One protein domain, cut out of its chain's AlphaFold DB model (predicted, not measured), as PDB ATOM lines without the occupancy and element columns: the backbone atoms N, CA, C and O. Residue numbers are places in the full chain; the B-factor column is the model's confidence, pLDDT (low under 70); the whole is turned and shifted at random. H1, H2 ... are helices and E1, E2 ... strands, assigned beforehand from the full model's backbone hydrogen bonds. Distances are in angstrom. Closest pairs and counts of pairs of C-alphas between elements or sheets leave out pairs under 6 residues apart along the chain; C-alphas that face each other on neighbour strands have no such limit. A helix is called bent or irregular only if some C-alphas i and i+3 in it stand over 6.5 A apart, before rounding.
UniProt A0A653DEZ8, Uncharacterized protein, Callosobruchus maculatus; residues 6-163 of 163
ATOM      1  N   GLU A   6      47.264 -37.507 -39.902       94.81
ATOM      2  CA  GLU A   6      47.491 -38.334 -38.719       94.81
ATOM      3  C   GLU A   6      46.359 -38.208 -37.692       94.81
ATOM      4  O   GLU A   6      45.903 -39.214 -37.147       94.81
ATOM      5  N   ASP A   7      45.874 -36.987 -37.436       94.06
ATOM      6  CA  ASP A   7      44.765 -36.759 -36.504       94.06
ATOM      7  C   ASP A   7      43.425 -37.251 -37.089       94.06
ATOM      8  O   ASP A   7      42.583 -37.770 -36.351       94.06
ATOM      9  N   ILE A   8      43.234 -37.156 -38.411       95.69
ATOM     10  CA  ILE A   8      42.059 -37.712 -39.106       95.69
ATOM     11  C   ILE A   8      42.045 -39.242 -38.999       95.69
ATOM     12  O   ILE A   8      41.029 -39.822 -38.609       95.69
ATOM     13  N   ASP A   9      43.175 -39.893 -39.274       96.75
ATOM     14  CA  ASP A   9      43.317 -41.346 -39.166       96.75
ATOM     15  C   ASP A   9      43.159 -41.818 -37.713       96.75
ATOM     16  O   ASP A   9      42.574 -42.873 -37.453       96.75
ATOM     17  N   ALA A  10      43.630 -41.028 -36.743       97.31
ATOM     18  CA  ALA A  10      43.402 -41.295 -35.327       97.31
ATOM     19  C   ALA A  10      41.913 -41.219 -34.962       97.31
ATOM     20  O   ALA A  10      41.433 -42.066 -34.208       97.31
ATOM     21  N   ALA A  11      41.171 -40.245 -35.495       97.38
ATOM     22  CA  ALA A  11      39.735 -40.117 -35.254       97.38
ATOM     23  C   ALA A  11      38.936 -41.294 -35.832       97.38
ATOM     24  O   ALA A  11      38.077 -41.845 -35.140       97.38
ATOM     25  N   GLU A  12      39.248 -41.720 -37.060       98.00
ATOM     26  CA  GLU A  12      38.632 -42.908 -37.668       98.00
ATOM     27  C   GLU A  12      38.947 -44.164 -36.846       98.00
ATOM     28  O   GLU A  12      38.056 -44.940 -36.494       98.00
ATOM     29  N   ARG A  13      40.216 -44.324 -36.451       97.88
ATOM     30  CA  ARG A  13      40.657 -45.427 -35.597       97.88
ATOM     31  C   ARG A  13      39.940 -45.446 -34.250       97.88
ATOM     32  O   ARG A  13      39.591 -46.524 -33.785       97.88
ATOM     33  N   GLU A  14      39.725 -44.301 -33.610       98.06
ATOM     34  CA  GLU A  14      39.009 -44.235 -32.331       98.06
ATOM     35  C   GLU A  14      37.574 -44.755 -32.467       98.06
ATOM     36  O   GLU A  14      37.146 -45.569 -31.646       98.06
ATOM     37  N   ILE A  15      36.852 -44.342 -33.515       98.06
ATOM     38  CA  ILE A  15      35.483 -44.814 -33.776       98.06
ATOM     39  C   ILE A  15      35.474 -46.315 -34.071       98.06
ATOM     40  O   ILE A  15      34.675 -47.043 -33.481       98.06
ATOM     41  N   GLU A  16      36.376 -46.807 -34.918       98.50
ATOM     42  CA  GLU A  16      36.470 -48.236 -35.240       98.50
ATOM     43  C   GLU A  16      36.813 -49.082 -34.004       98.50
ATOM     44  O   GLU A  16      36.185 -50.104 -33.750       98.50
ATOM     45  N   MET A  17      37.765 -48.642 -33.180       98.25
ATOM     46  CA  MET A  17      38.185 -49.381 -31.984       98.25
ATOM     47  C   MET A  17      37.119 -49.396 -30.881       98.25
ATOM     48  O   MET A  17      37.147 -50.287 -30.038       98.25
ATOM     49  N   THR A  18      36.209 -48.418 -30.844       97.56
ATOM     50  CA  THR A  18      35.193 -48.288 -29.784       97.56
ATOM     51  C   THR A  18      33.807 -48.720 -30.252       97.56
ATOM     52  O   THR A  18      33.275 -49.713 -29.765       97.56
ATOM     53  N   PHE A  19      33.225 -48.002 -31.210       98.19
ATOM     54  CA  PHE A  19      31.922 -48.312 -31.790       98.19
ATOM     55  C   PHE A  19      32.014 -49.486 -32.770       98.19
ATOM     56  O   PHE A  19      31.214 -50.418 -32.704       98.19
ATOM     57  N   GLY A  20      33.022 -49.467 -33.648       98.50
ATOM     58  CA  GLY A  20      33.226 -50.498 -34.664       98.50
ATOM     59  C   GLY A  20      33.501 -51.883 -34.080       98.50
ATOM     60  O   GLY A  20      33.085 -52.868 -34.678       98.50
ATOM     61  N   TRP A  21      34.108 -51.985 -32.893       98.50
ATOM     62  CA  TRP A  21      34.292 -53.267 -32.201       98.50
ATOM     63  C   TRP A  21      32.965 -54.033 -32.106       98.50
ATOM     64  O   TRP A  21      32.896 -55.206 -32.466       98.50
ATOM     65  N   TRP A  22      31.890 -53.354 -31.722       98.31
ATOM     66  CA  TRP A  22      30.575 -53.975 -31.560       98.31
ATOM     67  C   TRP A  22      29.758 -53.966 -32.849       98.31
ATOM     68  O   TRP A  22      29.106 -54.952 -33.184       98.31
ATOM     69  N   ALA A  23      29.796 -52.859 -33.591       98.62
ATOM     70  CA  ALA A  23      28.961 -52.691 -34.772       98.62
ATOM     71  C   ALA A  23      29.469 -53.490 -35.981       98.62
ATOM     72  O   ALA A  23      28.664 -54.010 -36.749       98.62
ATOM     73  N   ASN A  24      30.786 -53.618 -36.169       98.75
ATOM     74  CA  ASN A  24      31.350 -54.232 -37.371       98.75
ATOM     75  C   ASN A  24      31.034 -55.738 -37.485       98.75
ATOM     76  O   ASN A  24      30.613 -56.142 -38.571       98.75
ATOM     77  N   PRO A  25      31.117 -56.562 -36.421       98.81
ATOM     78  CA  PRO A  25      30.724 -57.970 -36.502       98.81
ATOM     79  C   PRO A  25      29.266 -58.192 -36.931       98.81
ATOM     80  O   PRO A  25      28.961 -59.179 -37.591       98.81
ATOM     81  N   ILE A  26      28.369 -57.262 -36.597       98.81
ATOM     82  CA  ILE A  26      26.928 -57.398 -36.852       98.81
ATOM     83  C   ILE A  26      26.536 -56.753 -38.186       98.81
ATOM     84  O   ILE A  26      25.868 -57.382 -39.001       98.81
ATOM     85  N   PHE A  27      26.947 -55.507 -38.428       98.62
ATOM     86  CA  PHE A  27      26.406 -54.672 -39.507       98.62
ATOM     87  C   PHE A  27      27.334 -54.508 -40.716       98.62
ATOM     88  O   PHE A  27      26.916 -53.947 -41.728       98.62
ATOM     89  N   SER A  28      28.595 -54.942 -40.637       98.25
ATOM     90  CA  SER A  28      29.514 -54.824 -41.777       98.25
ATOM     91  C   SER A  28      29.377 -55.976 -42.767       98.25
ATOM     92  O   SER A  28      28.955 -57.084 -42.430       98.25
ATOM     93  N   ASP A  29      29.862 -55.751 -43.986       96.81
ATOM     94  CA  ASP A  29      29.947 -56.803 -44.999       96.81
ATOM     95  C   ASP A  29      30.909 -57.932 -44.612       96.81
ATOM     96  O   ASP A  29      30.748 -59.057 -45.089       96.81
ATOM     97  N   THR A  30      31.901 -57.671 -43.756       97.19
ATOM     98  CA  THR A  30      32.865 -58.699 -43.345       97.19
ATOM     99  C   THR A  30      32.364 -59.539 -42.177       97.19
ATOM    100  O   THR A  30      32.773 -60.688 -42.066       97.19
ATOM    101  N   GLY A  31      31.486 -58.996 -41.324       98.25
ATOM    102  CA  GLY A  31      30.935 -59.704 -40.159       98.25
ATOM    103  C   GLY A  31      31.960 -60.050 -39.068       98.25
ATOM    104  O   GLY A  31      31.719 -60.906 -38.226       98.25
ATOM    105  N   ASP A  32      33.119 -59.397 -39.091       98.62
ATOM    106  CA  ASP A  32      34.261 -59.640 -38.200       98.62
ATOM    107  C   ASP A  32      34.653 -58.324 -37.499       98.62
ATOM    108  O   ASP A  32      34.082 -57.267 -37.787       98.62
ATOM    109  N   TYR A  33      35.636 -58.340 -36.601       98.81
ATOM    110  CA  TYR A  33      36.195 -57.119 -36.022       98.81
ATOM    111  C   TYR A  33      36.747 -56.170 -37.100       98.81
ATOM    112  O   TYR A  33      37.221 -56.628 -38.150       98.81
ATOM    113  N   PRO A  34      36.763 -54.847 -36.838       98.69
ATOM    114  CA  PRO A  34      37.383 -53.880 -37.733       98.69
ATOM    115  C   PRO A  34      38.816 -54.267 -38.102       98.69
ATOM    116  O   PRO A  34      39.613 -54.669 -37.249       98.69
ATOM    117  N   ALA A  35      39.178 -54.098 -39.376       98.31
ATOM    118  CA  ALA A  35      40.512 -54.451 -39.864       98.31
ATOM    119  C   ALA A  35      41.623 -53.719 -39.091       98.31
ATOM    120  O   ALA A  35      42.603 -54.347 -38.691       98.31
ATOM    121  N   VAL A  36      41.433 -52.424 -38.810       98.12
ATOM    122  CA  VAL A  36      42.382 -51.610 -38.034       98.12
ATOM    123  C   VAL A  36      42.584 -52.148 -36.616       98.12
ATOM    124  O   VAL A  36      43.709 -52.148 -36.117       98.12
ATOM    125  N   MET A  37      41.527 -52.670 -35.988       98.56
ATOM    126  CA  MET A  37      41.600 -53.248 -34.649       98.56
ATOM    127  C   MET A  37      42.424 -54.533 -34.652       98.56
ATOM    128  O   MET A  37      43.376 -54.652 -33.880       98.56
ATOM    129  N   LYS A  38      42.126 -55.456 -35.577       98.69
ATOM    130  CA  LYS A  38      42.888 -56.704 -35.729       98.69
ATOM    131  C   LYS A  38      44.366 -56.435 -35.998       98.69
ATOM    132  O   LYS A  38      45.226 -56.992 -35.324       98.69
ATOM    133  N   GLN A  39      44.659 -55.542 -36.943       98.38
ATOM    134  CA  GLN A  39      46.030 -55.204 -37.327       98.38
ATOM    135  C   GLN A  39      46.815 -54.579 -36.172       98.38
ATOM    136  O   GLN A  39      47.947 -54.986 -35.912       98.38
ATOM    137  N   ARG A  40      46.229 -53.616 -35.450       97.44
ATOM    138  CA  ARG A  40      46.933 -52.938 -34.353       97.44
ATOM    139  C   ARG A  40      47.147 -53.836 -33.148       97.44
ATOM    140  O   ARG A  40      48.253 -53.843 -32.609       97.44
ATOM    141  N   VAL A  41      46.131 -54.595 -32.734       98.38
ATOM    142  CA  VAL A  41      46.280 -55.496 -31.586       98.38
ATOM    143  C   VAL A  41      47.268 -56.615 -31.911       98.38
ATOM    144  O   VAL A  41      48.103 -56.919 -31.062       98.38
ATOM    145  N   GLU A  42      47.268 -57.162 -33.132       98.38
ATOM    146  CA  GLU A  42      48.284 -58.131 -33.568       98.38
ATOM    147  C   GLU A  42      49.688 -57.525 -33.523       98.38
ATOM    148  O   GLU A  42      50.562 -58.057 -32.839       98.38
ATOM    149  N   ALA A  43      49.900 -56.381 -34.182       97.75
ATOM    150  CA  ALA A  43      51.207 -55.731 -34.236       97.75
ATOM    151  C   ALA A  43      51.751 -55.431 -32.833       97.75
ATOM    152  O   ALA A  43      52.900 -55.746 -32.526       97.75
ATOM    153  N   ARG A  44      50.913 -54.887 -31.943       97.56
ATOM    154  CA  ARG A  44      51.322 -54.622 -30.561       97.56
ATOM    155  C   ARG A  44      51.540 -55.897 -29.760       97.56
ATOM    156  O   ARG A  44      52.473 -55.945 -28.976       97.56
ATOM    157  N   SER A  45      50.731 -56.937 -29.956       98.25
ATOM    158  CA  SER A  45      50.954 -58.234 -29.299       98.25
ATOM    159  C   SER A  45      52.321 -58.812 -29.673       98.25
ATOM    160  O   SER A  45      53.046 -59.260 -28.791       98.25
ATOM    161  N   ARG A  46      52.731 -58.713 -30.944       97.56
ATOM    162  CA  ARG A  46      54.068 -59.137 -31.391       97.56
ATOM    163  C   ARG A  46      55.190 -58.324 -30.759       97.56
ATOM    164  O   ARG A  46      56.166 -58.909 -30.303       97.56
ATOM    165  N   LEU A  47      55.047 -56.999 -30.715       96.94
ATOM    166  CA  LEU A  47      56.036 -56.117 -30.088       96.94
ATOM    167  C   LEU A  47      56.182 -56.384 -28.582       96.94
ATOM    168  O   LEU A  47      57.279 -56.283 -28.049       96.94
ATOM    169  N   GLU A  48      55.097 -56.784 -27.920       96.19
ATOM    170  CA  GLU A  48      55.070 -57.189 -26.507       96.19
ATOM    171  C   GLU A  48      55.437 -58.680 -26.302       96.19
ATOM    172  O   GLU A  48      55.183 -59.247 -25.243       96.19
ATOM    173  N   ASN A  49      56.039 -59.335 -27.305       96.50
ATOM    174  CA  ASN A  49      56.509 -60.730 -27.280       96.50
ATOM    175  C   ASN A  49      55.428 -61.818 -27.119       96.50
ATOM    176  O   ASN A  49      55.741 -62.956 -26.760       96.50
ATOM    177  N   TYR A  50      54.163 -61.530 -27.430       97.44
ATOM    178  CA  TYR A  50      53.138 -62.571 -27.508       97.44
ATOM    179  C   TYR A  50      53.289 -63.394 -28.797       97.44
ATOM    180  O   TYR A  50      53.528 -62.873 -29.890       97.44
ATOM    181  N   THR A  51      53.100 -64.710 -28.686       97.12
ATOM    182  CA  THR A  51      53.134 -65.643 -29.828       97.12
ATOM    183  C   THR A  51      51.835 -65.653 -30.636       97.12
ATOM    184  O   THR A  51      51.836 -66.089 -31.791       97.12
ATOM    185  N   ILE A  52      50.752 -65.141 -30.056       97.12
ATOM    186  CA  ILE A  52      49.424 -65.007 -30.652       97.12
ATOM    187  C   ILE A  52      48.864 -63.613 -30.360       97.12
ATOM    188  O   ILE A  52      49.264 -62.973 -29.386       97.12
ATOM    189  N   SER A  53      47.924 -63.153 -31.185       98.19
ATOM    190  CA  SER A  53      47.188 -61.921 -30.906       98.19
ATOM    191  C   SER A  53      46.497 -61.981 -29.550       98.19
ATOM    192  O   SER A  53      45.904 -63.000 -29.196       98.19
ATOM    193  N   ARG A  54      46.483 -60.858 -28.827       98.19
ATOM    194  CA  ARG A  54      45.608 -60.684 -27.657       98.19
ATOM    195  C   ARG A  54      44.131 -60.548 -28.039       98.19
ATOM    196  O   ARG A  54      43.280 -60.745 -27.178       98.19
ATOM    197  N   LEU A  55      43.821 -60.202 -29.293       98.38
ATOM    198  CA  LEU A  55      42.452 -60.164 -29.807       98.38
ATOM    199  C   LEU A  55      42.068 -61.557 -30.331       98.38
ATOM    200  O   LEU A  55      42.698 -62.026 -31.283       98.38
ATOM    201  N   PRO A  56      41.045 -62.220 -29.764       97.94
ATOM    202  CA  PRO A  56      40.548 -63.477 -30.310       97.94
ATOM    203  C   PRO A  56      40.081 -63.305 -31.758       97.94
ATOM    204  O   PRO A  56      39.542 -62.262 -32.122       97.94
ATOM    205  N   ALA A  57      40.264 -64.333 -32.580       97.94
ATOM    206  CA  ALA A  57      39.733 -64.357 -33.935       97.94
ATOM    207  C   ALA A  57      38.380 -65.070 -33.951       97.94
ATOM    208  O   ALA A  57      38.233 -66.108 -33.307       97.94
ATOM    209  N   PHE A  58      37.426 -64.552 -34.725       98.44
ATOM    210  CA  PHE A  58      36.231 -65.317 -35.056       98.44
ATOM    211  C   PHE A  58      36.562 -66.390 -36.093       98.44
ATOM    212  O   PHE A  58      37.262 -66.151 -37.082       98.44
ATOM    213  N   SER A  59      36.018 -67.581 -35.888       98.44
ATOM    214  CA  SER A  59      35.941 -68.613 -36.910       98.44
ATOM    215  C   SER A  59      34.941 -68.217 -38.009       98.44
ATOM    216  O   SER A  59      34.024 -67.425 -37.772       98.44
ATOM    217  N   PRO A  60      35.033 -68.817 -39.209       98.56
ATOM    218  CA  PRO A  60      34.050 -68.582 -40.267       98.56
ATOM    219  C   PRO A  60      32.603 -68.885 -39.845       98.56
ATOM    220  O   PRO A  60      31.681 -68.200 -40.280       98.56
ATOM    221  N   SER A  61      32.399 -69.886 -38.979       98.56
ATOM    222  CA  SER A  61      31.070 -70.239 -38.462       98.56
ATOM    223  C   SER A  61      30.516 -69.173 -37.515       98.56
ATOM    224  O   SER A  61      29.323 -68.875 -37.562       98.56
ATOM    225  N   GLU A  62      31.360 -68.589 -36.662       98.75
ATOM    226  CA  GLU A  62      30.955 -67.506 -35.755       98.75
ATOM    227  C   GLU A  62      30.617 -66.238 -36.538       98.75
ATOM    228  O   GLU A  62      29.558 -65.658 -36.312       98.75
ATOM    229  N   ILE A  63      31.441 -65.871 -37.529       98.75
ATOM    230  CA  ILE A  63      31.146 -64.759 -38.448       98.75
ATOM    231  C   ILE A  63      29.790 -64.979 -39.125       98.75
ATOM    232  O   ILE A  63      28.948 -64.084 -39.128       98.75
ATOM    233  N   GLY A  64      29.550 -66.182 -39.659       98.31
ATOM    234  CA  GLY A  64      28.280 -66.527 -40.304       98.31
ATOM    235  C   GLY A  64      27.068 -66.477 -39.368       98.31
ATOM    236  O   GLY A  64      25.959 -66.249 -39.836       98.31
ATOM    237  N   THR A  65      27.276 -66.658 -38.062       98.56
ATOM    238  CA  THR A  65      26.212 -66.603 -37.046       98.56
ATOM    239  C   THR A  65      25.917 -65.169 -36.597       98.56
ATOM    240  O   THR A  65      24.764 -64.821 -36.366       98.56
ATOM    241  N   ILE A  66      26.951 -64.336 -36.445       98.69
ATOM    242  CA  ILE A  66      26.832 -62.981 -35.880       98.69
ATOM    243  C   ILE A  66      26.447 -61.957 -36.951       98.69
ATOM    244  O   ILE A  66      25.687 -61.023 -36.679       98.69
ATOM    245  N   LYS A  67      26.961 -62.107 -38.174       98.62
ATOM    246  CA  LYS A  67      26.716 -61.149 -39.250       98.62
ATOM    247  C   LYS A  67      25.224 -61.063 -39.574       98.62
ATOM    248  O   LYS A  67      24.589 -62.063 -39.889       98.62
ATOM    249  N   GLY A  68      24.681 -59.850 -39.552       98.31
ATOM    250  CA  GLY A  68      23.272 -59.582 -39.839       98.31
ATOM    251  C   GLY A  68      22.307 -60.017 -38.735       98.31
ATOM    252  O   GLY A  68      21.112 -60.102 -38.987       98.31
ATOM    253  N   SER A  69      22.792 -60.284 -37.518       98.44
ATOM    254  CA  SER A  69      21.971 -60.765 -36.391       98.44
ATOM    255  C   SER A  69      21.129 -59.684 -35.686       98.44
ATOM    256  O   SER A  69      20.670 -59.900 -34.565       98.44
ATOM    257  N   ALA A  70      20.912 -58.523 -36.315       98.25
ATOM    258  CA  ALA A  70      20.123 -57.428 -35.751       98.25
ATOM    259  C   ALA A  70      19.247 -56.738 -36.805       98.25
ATOM    260  O   ALA A  70      19.719 -56.392 -37.888       98.25
ATOM    261  N   ASP A  71      17.992 -56.463 -36.440       98.38
ATOM    262  CA  ASP A  71      17.019 -55.789 -37.313       98.38
ATOM    263  C   ASP A  71      17.241 -54.268 -37.394       98.38
ATOM    264  O   ASP A  71      16.875 -53.616 -38.374       98.38
ATOM    265  N   PHE A  72      17.827 -53.680 -36.348       98.44
ATOM    266  CA  PHE A  72      18.123 -52.254 -36.255       98.44
ATOM    267  C   PHE A  72      19.328 -51.996 -35.348       98.44
ATOM    268  O   PHE A  72      19.715 -52.830 -34.530       98.44
ATOM    269  N   LEU A  73      19.901 -50.800 -35.470       98.75
ATOM    270  CA  LEU A  73      20.995 -50.317 -34.638       98.75
ATOM    271  C   LEU A  73      20.450 -49.379 -33.554       98.75
ATOM    272  O   LEU A  73      19.952 -48.291 -33.853       98.75
ATOM    273  N   GLY A  74      20.559 -49.787 -32.290       98.56
ATOM    274  CA  GLY A  74      20.354 -48.900 -31.142       98.56
ATOM    275  C   GLY A  74      21.593 -48.038 -30.905       98.56
ATOM    276  O   GLY A  74      22.691 -48.570 -30.739       98.56
ATOM    277  N   LEU A  75      21.440 -46.714 -30.931       98.50
ATOM    278  CA  LEU A  75      22.534 -45.760 -30.777       98.50
ATOM    279  C   LEU A  75      22.360 -44.918 -29.513       98.50
ATOM    280  O   LEU A  75      21.409 -44.146 -29.384       98.50
ATOM    281  N   ASN A  76      23.361 -44.992 -28.641       97.94
ATOM    282  CA  ASN A  76      23.519 -44.087 -27.511       97.94
ATOM    283  C   ASN A  76      24.561 -43.026 -27.873       97.94
ATOM    284  O   ASN A  76      25.712 -43.355 -28.165       97.94
ATOM    285  N   HIS A  77      24.182 -41.749 -27.853       96.00
ATOM    286  CA  HIS A  77      25.101 -40.655 -28.166       96.00
ATOM    287  C   HIS A  77      24.891 -39.472 -27.228       96.00
ATOM    288  O   HIS A  77      23.791 -38.938 -27.108       96.00
ATOM    289  N   TYR A  78      25.982 -39.002 -26.630       92.94
ATOM    290  CA  TYR A  78      25.944 -37.957 -25.606       92.94
ATOM    291  C   TYR A  78      26.899 -36.799 -25.874       92.94
ATOM    292  O   TYR A  78      26.589 -35.655 -25.553       92.94
ATOM    293  N   ARG A  79      28.086 -37.089 -26.411       91.69
ATOM    294  CA  ARG A  79      29.183 -36.127 -26.524       91.69
ATOM    295  C   ARG A  79      30.031 -36.415 -27.748       91.69
ATOM    296  O   ARG A  79      30.054 -37.528 -28.262       91.69
ATOM    297  N   THR A  80      30.789 -35.407 -28.145       94.50
ATOM    298  CA  THR A  80      31.798 -35.498 -29.195       94.50
ATOM    299  C   THR A  80      33.157 -35.167 -28.612       94.50
ATOM    300  O   THR A  80      33.272 -34.332 -27.713       94.50
ATOM    301  N   TRP A  81      34.179 -35.827 -29.139       95.12
ATOM    302  CA  TRP A  81      35.565 -35.636 -28.751       95.12
ATOM    303  C   TRP A  81      36.369 -35.241 -29.980       95.12
ATOM    304  O   TRP A  81      36.137 -35.754 -31.074       95.12
ATOM    305  N   LEU A  82      37.314 -34.330 -29.794       95.50
ATOM    306  CA  LEU A  82      38.437 -34.216 -30.706       95.50
ATOM    307  C   LEU A  82      39.376 -35.393 -30.423       95.50
ATOM    308  O   LEU A  82      39.573 -35.759 -29.260       95.50
ATOM    309  N   VAL A  83      39.953 -35.960 -31.478       97.00
ATOM    310  CA  VAL A  83      40.879 -37.093 -31.398       97.00
ATOM    311  C   VAL A  83      42.181 -36.739 -32.106       97.00
ATOM    312  O   VAL A  83      42.181 -35.986 -33.077       97.00
ATOM    313  N   GLY A  84      43.288 -37.266 -31.594       96.75
ATOM    314  CA  GLY A  84      44.598 -37.155 -32.214       96.75
ATOM    315  C   GLY A  84      45.500 -38.313 -31.831       96.75
ATOM    316  O   GLY A  84      45.161 -39.115 -30.950       96.75
ATOM    317  N   VAL A  85      46.646 -38.401 -32.499       96.19
ATOM    318  CA  VAL A  85      47.612 -39.481 -32.268       96.19
ATOM    319  C   VAL A  85      48.223 -39.373 -30.872       96.19
ATOM    320  O   VAL A  85      48.609 -38.296 -30.423       96.19
ATOM    321  N   ASN A  86      48.325 -40.513 -30.190       95.25
ATOM    322  CA  ASN A  86      49.068 -40.655 -28.942       95.25
ATOM    323  C   ASN A  86      49.566 -42.098 -28.805       95.25
ATOM    324  O   ASN A  86      48.962 -42.924 -28.115       95.25
ATOM    325  N   GLU A  87      50.628 -42.434 -29.536       95.12
ATOM    326  CA  GLU A  87      51.201 -43.778 -29.480       95.12
ATOM    327  C   GLU A  87      51.862 -44.032 -28.120       95.12
ATOM    328  O   GLU A  87      52.573 -43.190 -27.575       95.12
ATOM    329  N   SER A  88      51.611 -45.215 -27.563       93.69
ATOM    330  CA  SER A  88      52.140 -45.622 -26.260       93.69
ATOM    331  C   SER A  88      53.346 -46.547 -26.410       93.69
ATOM    332  O   SER A  88      53.344 -47.374 -27.335       93.69
ATOM    333  N   PRO A  89      54.327 -46.479 -25.489       95.06
ATOM    334  CA  PRO A  89      55.487 -47.363 -25.512       95.06
ATOM    335  C   PRO A  89      55.085 -48.840 -25.384       95.06
ATOM    336  O   PRO A  89      53.954 -49.172 -25.012       95.06
ATOM    337  N   ILE A  90      56.032 -49.706 -25.732       96.06
ATOM    338  CA  ILE A  90      55.982 -51.153 -25.515       96.06
ATOM    339  C   ILE A  90      56.691 -51.407 -24.185       96.06
ATOM    340  O   ILE A  90      57.902 -51.212 -24.091       96.06
ATOM    341  N   ASP A  91      55.928 -51.714 -23.140       95.50
ATOM    342  CA  ASP A  91      56.401 -51.709 -21.746       95.50
ATOM    343  C   ASP A  91      55.962 -52.948 -20.947       95.50
ATOM    344  O   ASP A  91      56.015 -52.946 -19.715       95.50
ATOM    345  N   GLY A  92      55.499 -53.997 -21.631       93.81
ATOM    346  CA  GLY A  92      55.011 -55.231 -21.023       93.81
ATOM    347  C   GLY A  92      53.638 -55.113 -20.359       93.81
ATOM    348  O   GLY A  92      53.154 -56.098 -19.809       93.81
ATOM    349  N   ASN A  93      52.988 -53.942 -20.404       95.31
ATOM    350  CA  ASN A  93      51.694 -53.692 -19.763       95.31
ATOM    351  C   ASN A  93      50.634 -53.294 -20.802       95.31
ATOM    352  O   ASN A  93      50.214 -52.126 -20.841       95.31
ATOM    353  N   PRO A  94      50.199 -54.224 -21.672       96.38
ATOM    354  CA  PRO A  94      49.250 -53.922 -22.732       96.38
ATOM    355  C   PRO A  94      47.890 -53.474 -22.181       96.38
ATOM    356  O   PRO A  94      47.405 -53.975 -21.169       96.38
ATOM    357  N   SER A  95      47.236 -52.551 -22.884       96.88
ATOM    358  CA  SER A  95      45.871 -52.129 -22.572       96.88
ATOM    359  C   SER A  95      45.141 -51.681 -23.830       96.88
ATOM    360  O   SER A  95      45.763 -51.258 -24.805       96.88
ATOM    361  N   PHE A  96      43.809 -51.699 -23.780       96.69
ATOM    362  CA  PHE A  96      42.976 -51.219 -24.880       96.69
ATOM    363  C   PHE A  96      43.315 -49.773 -25.284       96.69
ATOM    364  O   PHE A  96      43.412 -49.467 -26.468       96.69
ATOM    365  N   GLN A  97      43.581 -48.887 -24.317       96.12
ATOM    366  CA  GLN A  97      43.955 -47.502 -24.616       96.12
ATOM    367  C   GLN A  97      45.290 -47.417 -25.372       96.12
ATOM    368  O   GLN A  97      45.397 -46.663 -26.340       96.12
ATOM    369  N   LYS A  98      46.284 -48.222 -24.976       97.06
ATOM    370  CA  LYS A  98      47.572 -48.308 -25.681       97.06
ATOM    371  C   LYS A  98      47.406 -48.891 -27.086       97.06
ATOM    372  O   LYS A  98      48.082 -48.453 -28.013       97.06
ATOM    373  N   ASP A  99      46.475 -49.830 -27.258       97.56
ATOM    374  CA  ASP A  99      46.160 -50.409 -28.563       97.56
ATOM    375  C   ASP A  99      45.525 -49.396 -29.514       97.56
ATOM    376  O   ASP A  99      45.898 -49.347 -30.688       97.56
ATOM    377  N   LYS A 100      44.653 -48.514 -29.015       96.75
ATOM    378  CA  LYS A 100      44.105 -47.408 -29.814       96.75
ATOM    379  C   LYS A 100      45.177 -46.413 -30.250       96.75
ATOM    380  O   LYS A 100      45.116 -45.935 -31.377       96.75
ATOM    381  N   GLY A 101      46.162 -46.115 -29.400       96.81
ATOM    382  CA  GLY A 101      47.211 -45.132 -29.707       96.81
ATOM    383  C   GLY A 101      46.642 -43.750 -30.034       96.81
ATOM    384  O   GLY A 101      47.076 -43.090 -30.979       96.81
ATOM    385  N   THR A 102      45.593 -43.361 -29.321       97.38
ATOM    386  CA  THR A 102      44.854 -42.113 -29.507       97.38
ATOM    387  C   THR A 102      44.744 -41.375 -28.182       97.38
ATOM    388  O   THR A 102      44.849 -41.956 -27.096       97.38
ATOM    389  N   GLN A 103      44.512 -40.074 -28.262       96.06
ATOM    390  CA  GLN A 103      44.082 -39.260 -27.134       96.06
ATOM    391  C   GLN A 103      42.811 -38.508 -27.509       96.06
ATOM    392  O   GLN A 103      42.610 -38.162 -28.672       96.06
ATOM    393  N   MET A 104      41.966 -38.254 -26.513       94.88
ATOM    394  CA  MET A 104      40.694 -37.562 -26.681       94.88
ATOM    395  C   MET A 104      40.671 -36.288 -25.846       94.88
ATOM    396  O   MET A 104      41.157 -36.266 -24.717       94.88
ATOM    397  N   HIS A 105      40.082 -35.235 -26.398       92.38
ATOM    398  CA  HIS A 105      39.961 -33.936 -25.747       92.38
ATOM    399  C   HIS A 105      38.639 -33.267 -26.142       92.38
ATOM    400  O   HIS A 105      38.216 -33.359 -27.292       92.38
ATOM    401  N   GLN A 106      37.980 -32.578 -25.207       90.56
ATOM    402  CA  GLN A 106      36.852 -31.698 -25.534       90.56
ATOM    403  C   GLN A 106      37.368 -30.274 -25.671       90.56
ATOM    404  O   GLN A 106      38.056 -29.799 -24.775       90.56
ATOM    405  N   ASP A 107      37.013 -29.584 -26.753       90.50
ATOM    406  CA  ASP A 107      37.385 -28.180 -26.906       90.50
ATOM    407  C   ASP A 107      36.681 -27.325 -25.835       90.50
ATOM    408  O   ASP A 107      35.448 -27.226 -25.850       90.50
ATOM    409  N   PRO A 108      37.424 -26.681 -24.912       88.44
ATOM    410  CA  PRO A 108      36.826 -25.837 -23.882       88.44
ATOM    411  C   PRO A 108      36.115 -24.608 -24.470       88.44
ATOM    412  O   PRO A 108      35.292 -23.988 -23.795       88.44
ATOM    413  N   ASN A 109      36.409 -24.251 -25.724       90.94
ATOM    414  CA  ASN A 109      35.825 -23.098 -26.398       90.94
ATOM    415  C   ASN A 109      34.495 -23.408 -27.088       90.94
ATOM    416  O   ASN A 109      33.811 -22.465 -27.495       90.94
ATOM    417  N   TRP A 110      34.101 -24.682 -27.213       88.56
ATOM    418  CA  TRP A 110      32.803 -25.037 -27.782       88.56
ATOM    419  C   TRP A 110      31.667 -24.387 -26.992       88.56
ATOM    420  O   TRP A 110      31.577 -24.468 -25.765       88.56
ATOM    421  N   LYS A 111      30.803 -23.696 -27.738       84.38
ATOM    422  CA  LYS A 111      29.633 -22.989 -27.224       84.38
ATOM    423  C   LYS A 111      28.379 -23.782 -27.578       84.38
ATOM    424  O   LYS A 111      28.329 -24.352 -28.666       84.38
ATOM    425  N   PRO A 112      27.347 -23.774 -26.722       83.62
ATOM    426  CA  PRO A 112      27.244 -23.071 -25.434       83.62
ATOM    427  C   PRO A 112      28.004 -23.746 -24.279       83.62
ATOM    428  O   PRO A 112      28.311 -23.084 -23.292       83.62
ATOM    429  N   SER A 113      28.370 -25.022 -24.414       84.94
ATOM    430  CA  SER A 113      29.318 -25.693 -23.521       84.94
ATOM    431  C   SER A 113      30.086 -26.787 -24.273       84.94
ATOM    432  O   SER A 113      29.589 -27.276 -25.290       84.94
ATOM    433  N   PRO A 114      31.235 -27.259 -23.753       84.56
ATOM    434  CA  PRO A 114      31.994 -28.362 -24.356       84.56
ATOM    435  C   PRO A 114      31.225 -29.684 -24.484       84.56
ATOM    436  O   PRO A 114      31.638 -30.575 -25.222       84.56
ATOM    437  N   GLN A 115      30.109 -29.831 -23.764       85.25
ATOM    438  CA  GLN A 115      29.233 -31.000 -23.860       85.25
ATOM    439  C   GLN A 115      28.174 -30.863 -24.965       85.25
ATOM    440  O   GLN A 115      27.605 -31.868 -25.383       85.25
ATOM    441  N   ILE A 116      27.888 -29.644 -25.432       89.19
ATOM    442  CA  ILE A 116      26.804 -29.361 -26.378       89.19
ATOM    443  C   ILE A 116      27.405 -29.247 -27.778       89.19
ATOM    444  O   ILE A 116      27.824 -28.179 -28.216       89.19
ATOM    445  N   VAL A 117      27.458 -30.387 -28.467       92.56
ATOM    446  CA  VAL A 117      28.096 -30.533 -29.784       92.56
ATOM    447  C   VAL A 117      27.116 -31.188 -30.763       92.56
ATOM    448  O   VAL A 117      27.292 -32.342 -31.156       92.56
ATOM    449  N   PRO A 118      26.036 -30.486 -31.144       88.50
ATOM    450  CA  PRO A 118      24.913 -31.085 -31.872       88.50
ATOM    451  C   PRO A 118      25.312 -31.662 -33.234       88.50
ATOM    452  O   PRO A 118      24.868 -32.732 -33.646       88.50
ATOM    453  N   TRP A 119      26.246 -31.005 -33.926       93.56
ATOM    454  CA  TRP A 119      26.748 -31.485 -35.212       93.56
ATOM    455  C   TRP A 119      27.464 -32.842 -35.112       93.56
ATOM    456  O   TRP A 119      27.610 -33.526 -36.127       93.56
ATOM    457  N   GLY A 120      27.897 -33.244 -33.915       94.75
ATOM    458  CA  GLY A 120      28.548 -34.520 -33.654       94.75
ATOM    459  C   GLY A 120      27.646 -35.719 -33.912       94.75
ATOM    460  O   GLY A 120      28.046 -36.628 -34.642       94.75
ATOM    461  N   LEU A 121      26.398 -35.674 -33.427       96.00
ATOM    462  CA  LEU A 121      25.415 -36.734 -33.669       96.00
ATOM    463  C   LEU A 121      25.161 -36.897 -35.169       96.00
ATOM    464  O   LEU A 121      25.242 -37.999 -35.710       96.00
ATOM    465  N   ARG A 122      24.947 -35.779 -35.876       96.81
ATOM    466  CA  ARG A 122      24.780 -35.787 -37.335       96.81
ATOM    467  C   ARG A 122      25.989 -36.397 -38.042       96.81
ATOM    468  O   ARG A 122      25.806 -37.148 -39.001       96.81
ATOM    469  N   LYS A 123      27.219 -36.079 -37.623       97.44
ATOM    470  CA  LYS A 123      28.430 -36.671 -38.215       97.44
ATOM    471  C   LYS A 123      28.494 -38.178 -37.979       97.44
ATOM    472  O   LYS A 123      28.725 -38.901 -38.945       97.44
ATOM    473  N   LEU A 124      28.225 -38.641 -36.758       97.88
ATOM    474  CA  LEU A 124      28.218 -40.067 -36.434       97.88
ATOM    475  C   LEU A 124      27.157 -40.825 -37.240       97.88
ATOM    476  O   LEU A 124      27.471 -41.836 -37.857       97.88
ATOM    477  N   LEU A 125      25.932 -40.303 -37.332       98.25
ATOM    478  CA  LEU A 125      24.872 -40.905 -38.148       98.25
ATOM    479  C   LEU A 125      25.260 -40.987 -39.631       98.25
ATOM    480  O   LEU A 125      24.996 -41.993 -40.282       98.25
ATOM    481  N   ASN A 126      25.925 -39.960 -40.172       98.50
ATOM    482  CA  ASN A 126      26.432 -40.008 -41.546       98.50
ATOM    483  C   ASN A 126      27.573 -41.019 -41.722       98.50
ATOM    484  O   ASN A 126      27.663 -41.638 -42.781       98.50
ATOM    485  N   TRP A 127      28.435 -41.183 -40.717       98.50
ATOM    486  CA  TRP A 127      29.480 -42.205 -40.724       98.50
ATOM    487  C   TRP A 127      28.864 -43.612 -40.702       98.50
ATOM    488  O   TRP A 127      29.130 -44.388 -41.613       98.50
ATOM    489  N   ILE A 128      27.936 -43.886 -39.775       98.69
ATOM    490  CA  ILE A 128      27.174 -45.147 -39.686       98.69
ATOM    491  C   ILE A 128      26.474 -45.444 -41.012       98.69
ATOM    492  O   ILE A 128      26.603 -46.538 -41.557       98.69
ATOM    493  N   LYS A 129      25.784 -44.444 -41.574       98.56
ATOM    494  CA  LYS A 129      25.097 -44.553 -42.862       98.56
ATOM    495  C   LYS A 129      26.026 -45.021 -43.980       98.56
ATOM    496  O   LYS A 129      25.641 -45.884 -44.761       98.56
ATOM    497  N   LYS A 130      27.221 -44.439 -44.077       98.44
ATOM    498  CA  LYS A 130      28.199 -44.789 -45.117       98.44
ATOM    499  C   LYS A 130      28.863 -46.138 -44.853       98.44
ATOM    500  O   LYS A 130      29.084 -46.884 -45.796       98.44
ATOM    501  N   LYS A 131      29.194 -46.427 -43.593       98.12
ATOM    502  CA  LYS A 131      29.961 -47.608 -43.186       98.12
ATOM    503  C   LYS A 131      29.141 -48.897 -43.242       98.12
ATOM    504  O   LYS A 131      29.667 -49.926 -43.647       98.12
ATOM    505  N   TYR A 132      27.878 -48.827 -42.832       98.44
ATOM    506  CA  TYR A 132      27.021 -49.994 -42.604       98.44
ATOM    507  C   TYR A 132      25.789 -50.020 -43.511       98.44
ATOM    508  O   TYR A 132      24.755 -50.568 -43.143       98.44
ATOM    509  N   HIS A 133      25.879 -49.397 -44.690       97.44
ATOM    510  CA  HIS A 133      24.818 -49.405 -45.707       97.44
ATOM    511  C   HIS A 133      23.470 -48.864 -45.224       97.44
ATOM    512  O   HIS A 133      22.413 -49.353 -45.609       97.44
ATOM    513  N   ASN A 134      23.511 -47.796 -44.424       98.25
ATOM    514  CA  ASN A 134      22.326 -47.076 -43.958       98.25
ATOM    515  C   ASN A 134      21.298 -47.971 -43.231       98.25
ATOM    516  O   ASN A 134      20.147 -48.038 -43.673       98.25
ATOM    517  N   PRO A 135      21.681 -48.630 -42.120       98.25
ATOM    518  CA  PRO A 135      20.752 -49.458 -41.364       98.25
ATOM    519  C   PRO A 135      19.662 -48.585 -40.723       98.25
ATOM    520  O   PRO A 135      19.820 -47.368 -40.584       98.25
ATOM    521  N   LEU A 136      18.564 -49.204 -40.286       98.44
ATOM    522  CA  LEU A 136      17.598 -48.524 -39.427       98.44
ATOM    523  C   LEU A 136      18.271 -48.199 -38.088       98.44
ATOM    524  O   LEU A 136      18.778 -49.099 -37.421       98.44
ATOM    525  N   VAL A 137      18.289 -46.923 -37.702       98.75
ATOM    526  CA  VAL A 137      18.903 -46.460 -36.450       98.75
ATOM    527  C   VAL A 137      17.835 -45.872 -35.537       98.75
ATOM    528  O   VAL A 137      17.101 -44.972 -35.945       98.75
ATOM    529  N   TYR A 138      17.806 -46.326 -34.286       98.56
ATOM    530  CA  TYR A 138      17.046 -45.696 -33.208       98.56
ATOM    531  C   TYR A 138      18.011 -45.047 -32.223       98.56
ATOM    532  O   TYR A 138      18.932 -45.701 -31.736       98.56
ATOM    533  N   ILE A 139      17.793 -43.771 -31.900       98.12
ATOM    534  CA  ILE A 139      18.494 -43.139 -30.781       98.12
ATOM    535  C   ILE A 139      17.858 -43.659 -29.496       98.12
ATOM    536  O   ILE A 139      16.758 -43.244 -29.134       98.12
ATOM    537  N   THR A 140      18.528 -44.604 -28.847       98.38
ATOM    538  CA  THR A 140      18.047 -45.238 -27.614       98.38
ATOM    539  C   THR A 140      18.407 -44.418 -26.384       98.38
ATOM    540  O   THR A 140      17.659 -44.426 -25.410       98.38
ATOM    541  N   GLU A 141      19.487 -43.633 -26.450       97.62
ATOM    542  CA  GLU A 141      19.830 -42.667 -25.414       97.62
ATOM    543  C   GLU A 141      20.468 -41.393 -25.980       97.62
ATOM    544  O   GLU A 141      21.377 -41.425 -26.818       97.62
ATOM    545  N   ASN A 142      20.020 -40.255 -25.453       95.69
ATOM    546  CA  ASN A 142      20.620 -38.945 -25.650       95.69
ATOM    547  C   ASN A 142      20.236 -38.048 -24.468       95.69
ATOM    548  O   ASN A 142      19.073 -37.999 -24.070       95.69
ATOM    549  N   GLY A 143      21.201 -37.341 -23.886       92.62
ATOM    550  CA  GLY A 143      20.931 -36.530 -22.705       92.62
ATOM    551  C   GLY A 143      22.073 -35.612 -22.308       92.62
ATOM    552  O   GLY A 143      23.182 -35.692 -22.834       92.62
ATOM    553  N   TYR A 144      21.786 -34.736 -21.348       91.94
ATOM    554  CA  TYR A 144      22.727 -33.742 -20.846       91.94
ATOM    555  C   TYR A 144      22.985 -33.940 -19.354       91.94
ATOM    556  O   TYR A 144      22.052 -33.923 -18.544       91.94
ATOM    557  N   LEU A 145      24.264 -34.078 -19.000       87.81
ATOM    558  CA  LEU A 145      24.703 -34.175 -17.615       87.81
ATOM    559  C   LEU A 145      24.830 -32.776 -17.007       87.81
ATOM    560  O   LEU A 145      25.635 -31.960 -17.462       87.81
ATOM    561  N   ASP A 146      24.067 -32.536 -15.947       87.44
ATOM    562  CA  ASP A 146      24.129 -31.318 -15.147       87.44
ATOM    563  C   ASP A 146      24.452 -31.661 -13.692       87.44
ATOM    564  O   ASP A 146      23.815 -32.528 -13.098       87.44
ATOM    565  N   PHE A 147      25.432 -30.960 -13.128       86.12
ATOM    566  CA  PHE A 147      25.848 -31.100 -11.733       86.12
ATOM    567  C   PHE A 147      25.267 -30.006 -10.832       86.12
ATOM    568  O   PHE A 147      25.469 -30.056  -9.623       86.12
ATOM    569  N   SER A 148      24.562 -29.015 -11.393       86.81
ATOM    570  CA  SER A 148      24.024 -27.894 -10.617       86.81
ATOM    571  C   SER A 148      22.940 -28.326  -9.623       86.81
ATOM    572  O   SER A 148      22.755 -27.678  -8.597       86.81
ATOM    573  N   GLY A 149      22.202 -29.400  -9.937       83.44
ATOM    574  CA  GLY A 149      21.047 -29.854  -9.155       83.44
ATOM    575  C   GLY A 149      19.877 -28.863  -9.143       83.44
ATOM    576  O   GLY A 149      18.929 -29.042  -8.382       83.44
ATOM    577  N   THR A 150      19.932 -27.810  -9.964       89.44
ATOM    578  CA  THR A 150      18.893 -26.781 -10.016       89.44
ATOM    579  C   THR A 150      17.759 -27.184 -10.955       89.44
ATOM    580  O   THR A 150      17.966 -27.879 -11.948       89.44
ATOM    581  N   LEU A 151      16.539 -26.721 -10.656       93.06
ATOM    582  CA  LEU A 151      15.385 -26.918 -11.544       93.06
ATOM    583  C   LEU A 151      15.447 -26.040 -12.803       93.06
ATOM    584  O   LEU A 151      14.769 -26.335 -13.777       93.06
ATOM    585  N   ASN A 152      16.231 -24.957 -12.782       93.44
ATOM    586  CA  ASN A 152      16.409 -24.069 -13.928       93.44
ATOM    587  C   ASN A 152      17.603 -24.525 -14.783       93.44
ATOM    588  O   ASN A 152      18.680 -23.934 -14.769       93.44
ATOM    589  N   ASP A 153      17.398 -25.601 -15.528       90.56
ATOM    590  CA  ASP A 153      18.394 -26.375 -16.266       90.56
ATOM    591  C   ASP A 153      18.520 -25.947 -17.742       90.56
ATOM    592  O   ASP A 153      18.479 -26.759 -18.671       90.56
ATOM    593  N   THR A 154      18.719 -24.651 -17.994       91.75
ATOM    594  CA  THR A 154      18.723 -24.074 -19.357       91.75
ATOM    595  C   THR A 154      19.716 -24.734 -20.321       91.75
ATOM    596  O   THR A 154      19.441 -24.824 -21.520       91.75
ATOM    597  N   ASN A 155      20.837 -25.262 -19.823       90.06
ATOM    598  CA  ASN A 155      21.794 -26.023 -20.628       90.06
ATOM    599  C   ASN A 155      21.214 -27.354 -21.135       90.06
ATOM    600  O   ASN A 155      21.442 -27.706 -22.291       90.06
ATOM    601  N   ARG A 156      20.426 -28.067 -20.315       92.19
ATOM    602  CA  ARG A 156      19.740 -29.305 -20.718       92.19
ATOM    603  C   ARG A 156      18.695 -29.012 -21.789       92.19
ATOM    604  O   ARG A 156      18.672 -29.685 -22.817       92.19
ATOM    605  N   VAL A 157      17.899 -27.958 -21.596       92.56
ATOM    606  CA  VAL A 157      16.932 -27.483 -22.603       92.56
ATOM    607  C   VAL A 157      17.639 -27.128 -23.912       92.56
ATOM    608  O   VAL A 157      17.184 -27.508 -24.990       92.56
ATOM    609  N   THR A 158      18.766 -26.419 -23.826       92.38
ATOM    610  CA  THR A 158      19.554 -26.013 -24.994       92.38
ATOM    611  C   THR A 158      20.128 -27.218 -25.732       92.38
ATOM    612  O   THR A 158      20.016 -27.280 -26.951       92.38
ATOM    613  N   PHE A 159      20.677 -28.201 -25.013       92.12
ATOM    614  CA  PHE A 159      21.171 -29.448 -25.596       92.12
ATOM    615  C   PHE A 159      20.081 -30.158 -26.404       92.12
ATOM    616  O   PHE A 159      20.304 -30.446 -27.572       92.12
ATOM    617  N   ILE A 160      18.898 -30.372 -25.816       92.19
ATOM    618  CA  ILE A 160      17.792 -31.090 -26.472       92.19
ATOM    619  C   ILE A 160      17.303 -30.340 -27.718       92.19
ATOM    620  O   ILE A 160      17.058 -30.956 -28.748       92.19
ATOM    621  N   LYS A 161      17.189 -29.006 -27.654       92.81
ATOM    622  CA  LYS A 161      16.720 -28.187 -28.786       92.81
ATOM    623  C   LYS A 161      17.685 -28.141 -29.970       92.81
ATOM    624  O   LYS A 161      17.269 -27.743 -31.052       92.81
ATOM    625  N   MET A 162      18.962 -28.441 -29.749       88.50
ATOM    626  CA  MET A 162      19.998 -28.314 -30.771       88.50
ATOM    627  C   MET A 162      20.291 -29.617 -31.529       88.50
ATOM    628  O   MET A 162      21.011 -29.538 -32.523       88.50
ATOM    629  N   GLN A 163      19.796 -30.775 -31.069       79.25
ATOM    630  CA  GLN A 163      20.026 -32.079 -31.718       79.25
ATOM    631  C   GLN A 163      19.267 -32.231 -33.041       79.25
ATOM    632  O   GLN A 163      18.149 -31.683 -33.158       79.25
TER     633      GLN A 163
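AT A GLANCE: This is residues 6 to 163 of the 163 residues of an uncharacterized protein of Callosobruchus maculatus (UniProt A0A653DEZ8). A kinked helix, H1, runs through the middle of a loosely built domain whose shorter helices and two small two-stranded sheets are strung round it on long stretches of loop. The sheet of E2 and E3 packs on the first part of H1, H2 and H4 pack on its middle, and H3 meets its last part; on another side H5 lies near both H1 and the second sheet, E1 and E4, while H6 sits at one end of the domain, close to where H5 begins, and residues 147 to 152 stick out as a loop. The printed part has 158 residues, with six named helices and four named strands in the order H1 H2 H3 E1 E2 H4 E3 H5 E4 H6. E1 and E4 are parallel, E2 and E3 antiparallel, and the class is mostly helix. The whole is only just loose, close to compact, with a radius of gyration of the C-alphas of 18.3 A and spans of 57 by 40 by 28 A.

IN THESE COORDINATES: H1, residues 6 to 27, begins with C-alpha 6 at (47.491, -38.334, -38.719) and measures 26.7 A. It has a kink of 70 degrees near residue 21, and is neither bent nor irregular, but only just: C-alphas 22 and 25 are 6.4 A apart. H2, residues 35 to 47, is 18.4 A long, and H3, residues 60 to 66, is 10.1 A. E1 is residues 73 to 76 and E2 residues 82 to 85. H4, residues 96 to 100, is followed by E3, residues 102 to 105. H5, residues 118 to 131, is 20.7 A long, with C-alpha 118 at (24.913, -31.085, -31.872). E4 is residues 137 to 141, 11.7 A. H6, residues 154 to 162, is 12.2 A long and ends with C-alpha 162 at (19.998, -28.314, -30.771).

HOW THE PARTS SIT: H1 is the hub, touching three helices. With residues 13 to 21 alone it touches H2, closest at the C-alphas of Met 17 and Met 37, 5.8 A; their lines are about perpendicular at 71 degrees, only just beyond steep. H1 and H4 only just touch, with 3 pairs of C-alphas within 8 A, the closest being Glu 14 and Lys 100, 6.5 A. H2 touches H4 at the C-alphas of Val 41 and Asp 99, 5.9 A. H1 and H3 only just touch, also with 3 pairs, about perpendicular at 84 degrees; the closest C-alphas are those of Ile 26 and Ile 66, 5.7 A. The closest C-alphas of H1 and E2 are those of Asp 7 and Gly 84, 4.3 A. In the antiparallel pair E2 and E3, N 82 and O 105 are 2.8 A apart and N 103 and O 84 are 2.9 A apart, both within hydrogen-bond range. H5 is near H1, with 11 pairs of C-alphas within 10 A, and near E1 and E4, with 5 pairs each. In the parallel pair E1 and E4, N 75 and O 138 are within hydrogen-bond range at 2.8 A. H5 and H6 are close but not clearly touching, at a steep tilt of 37 degrees, only just beyond shallow, and run the same way; the C-alphas of Pro 118 and Met 162 are closest, 5.7 A. H6 is apart from H1, H2, H3 and H4, for instance. Every O i to N i+4 pair is within hydrogen-bond range in H2, H3, H4 and H6, against 14 of 18 in H1 and 9 of 10 in H5.

THE WHOLE: The two C-alphas farthest apart are those of Thr 51 and Asn 152, 57.7 A. The links H2 to H3, E3 to H5 and E4 to H6 are long, 12 residues each; within the last, residues 147 to 152 stand free. The printed part has no cut. Its mean pLDDT is 95.6, and no printed residue is under 70.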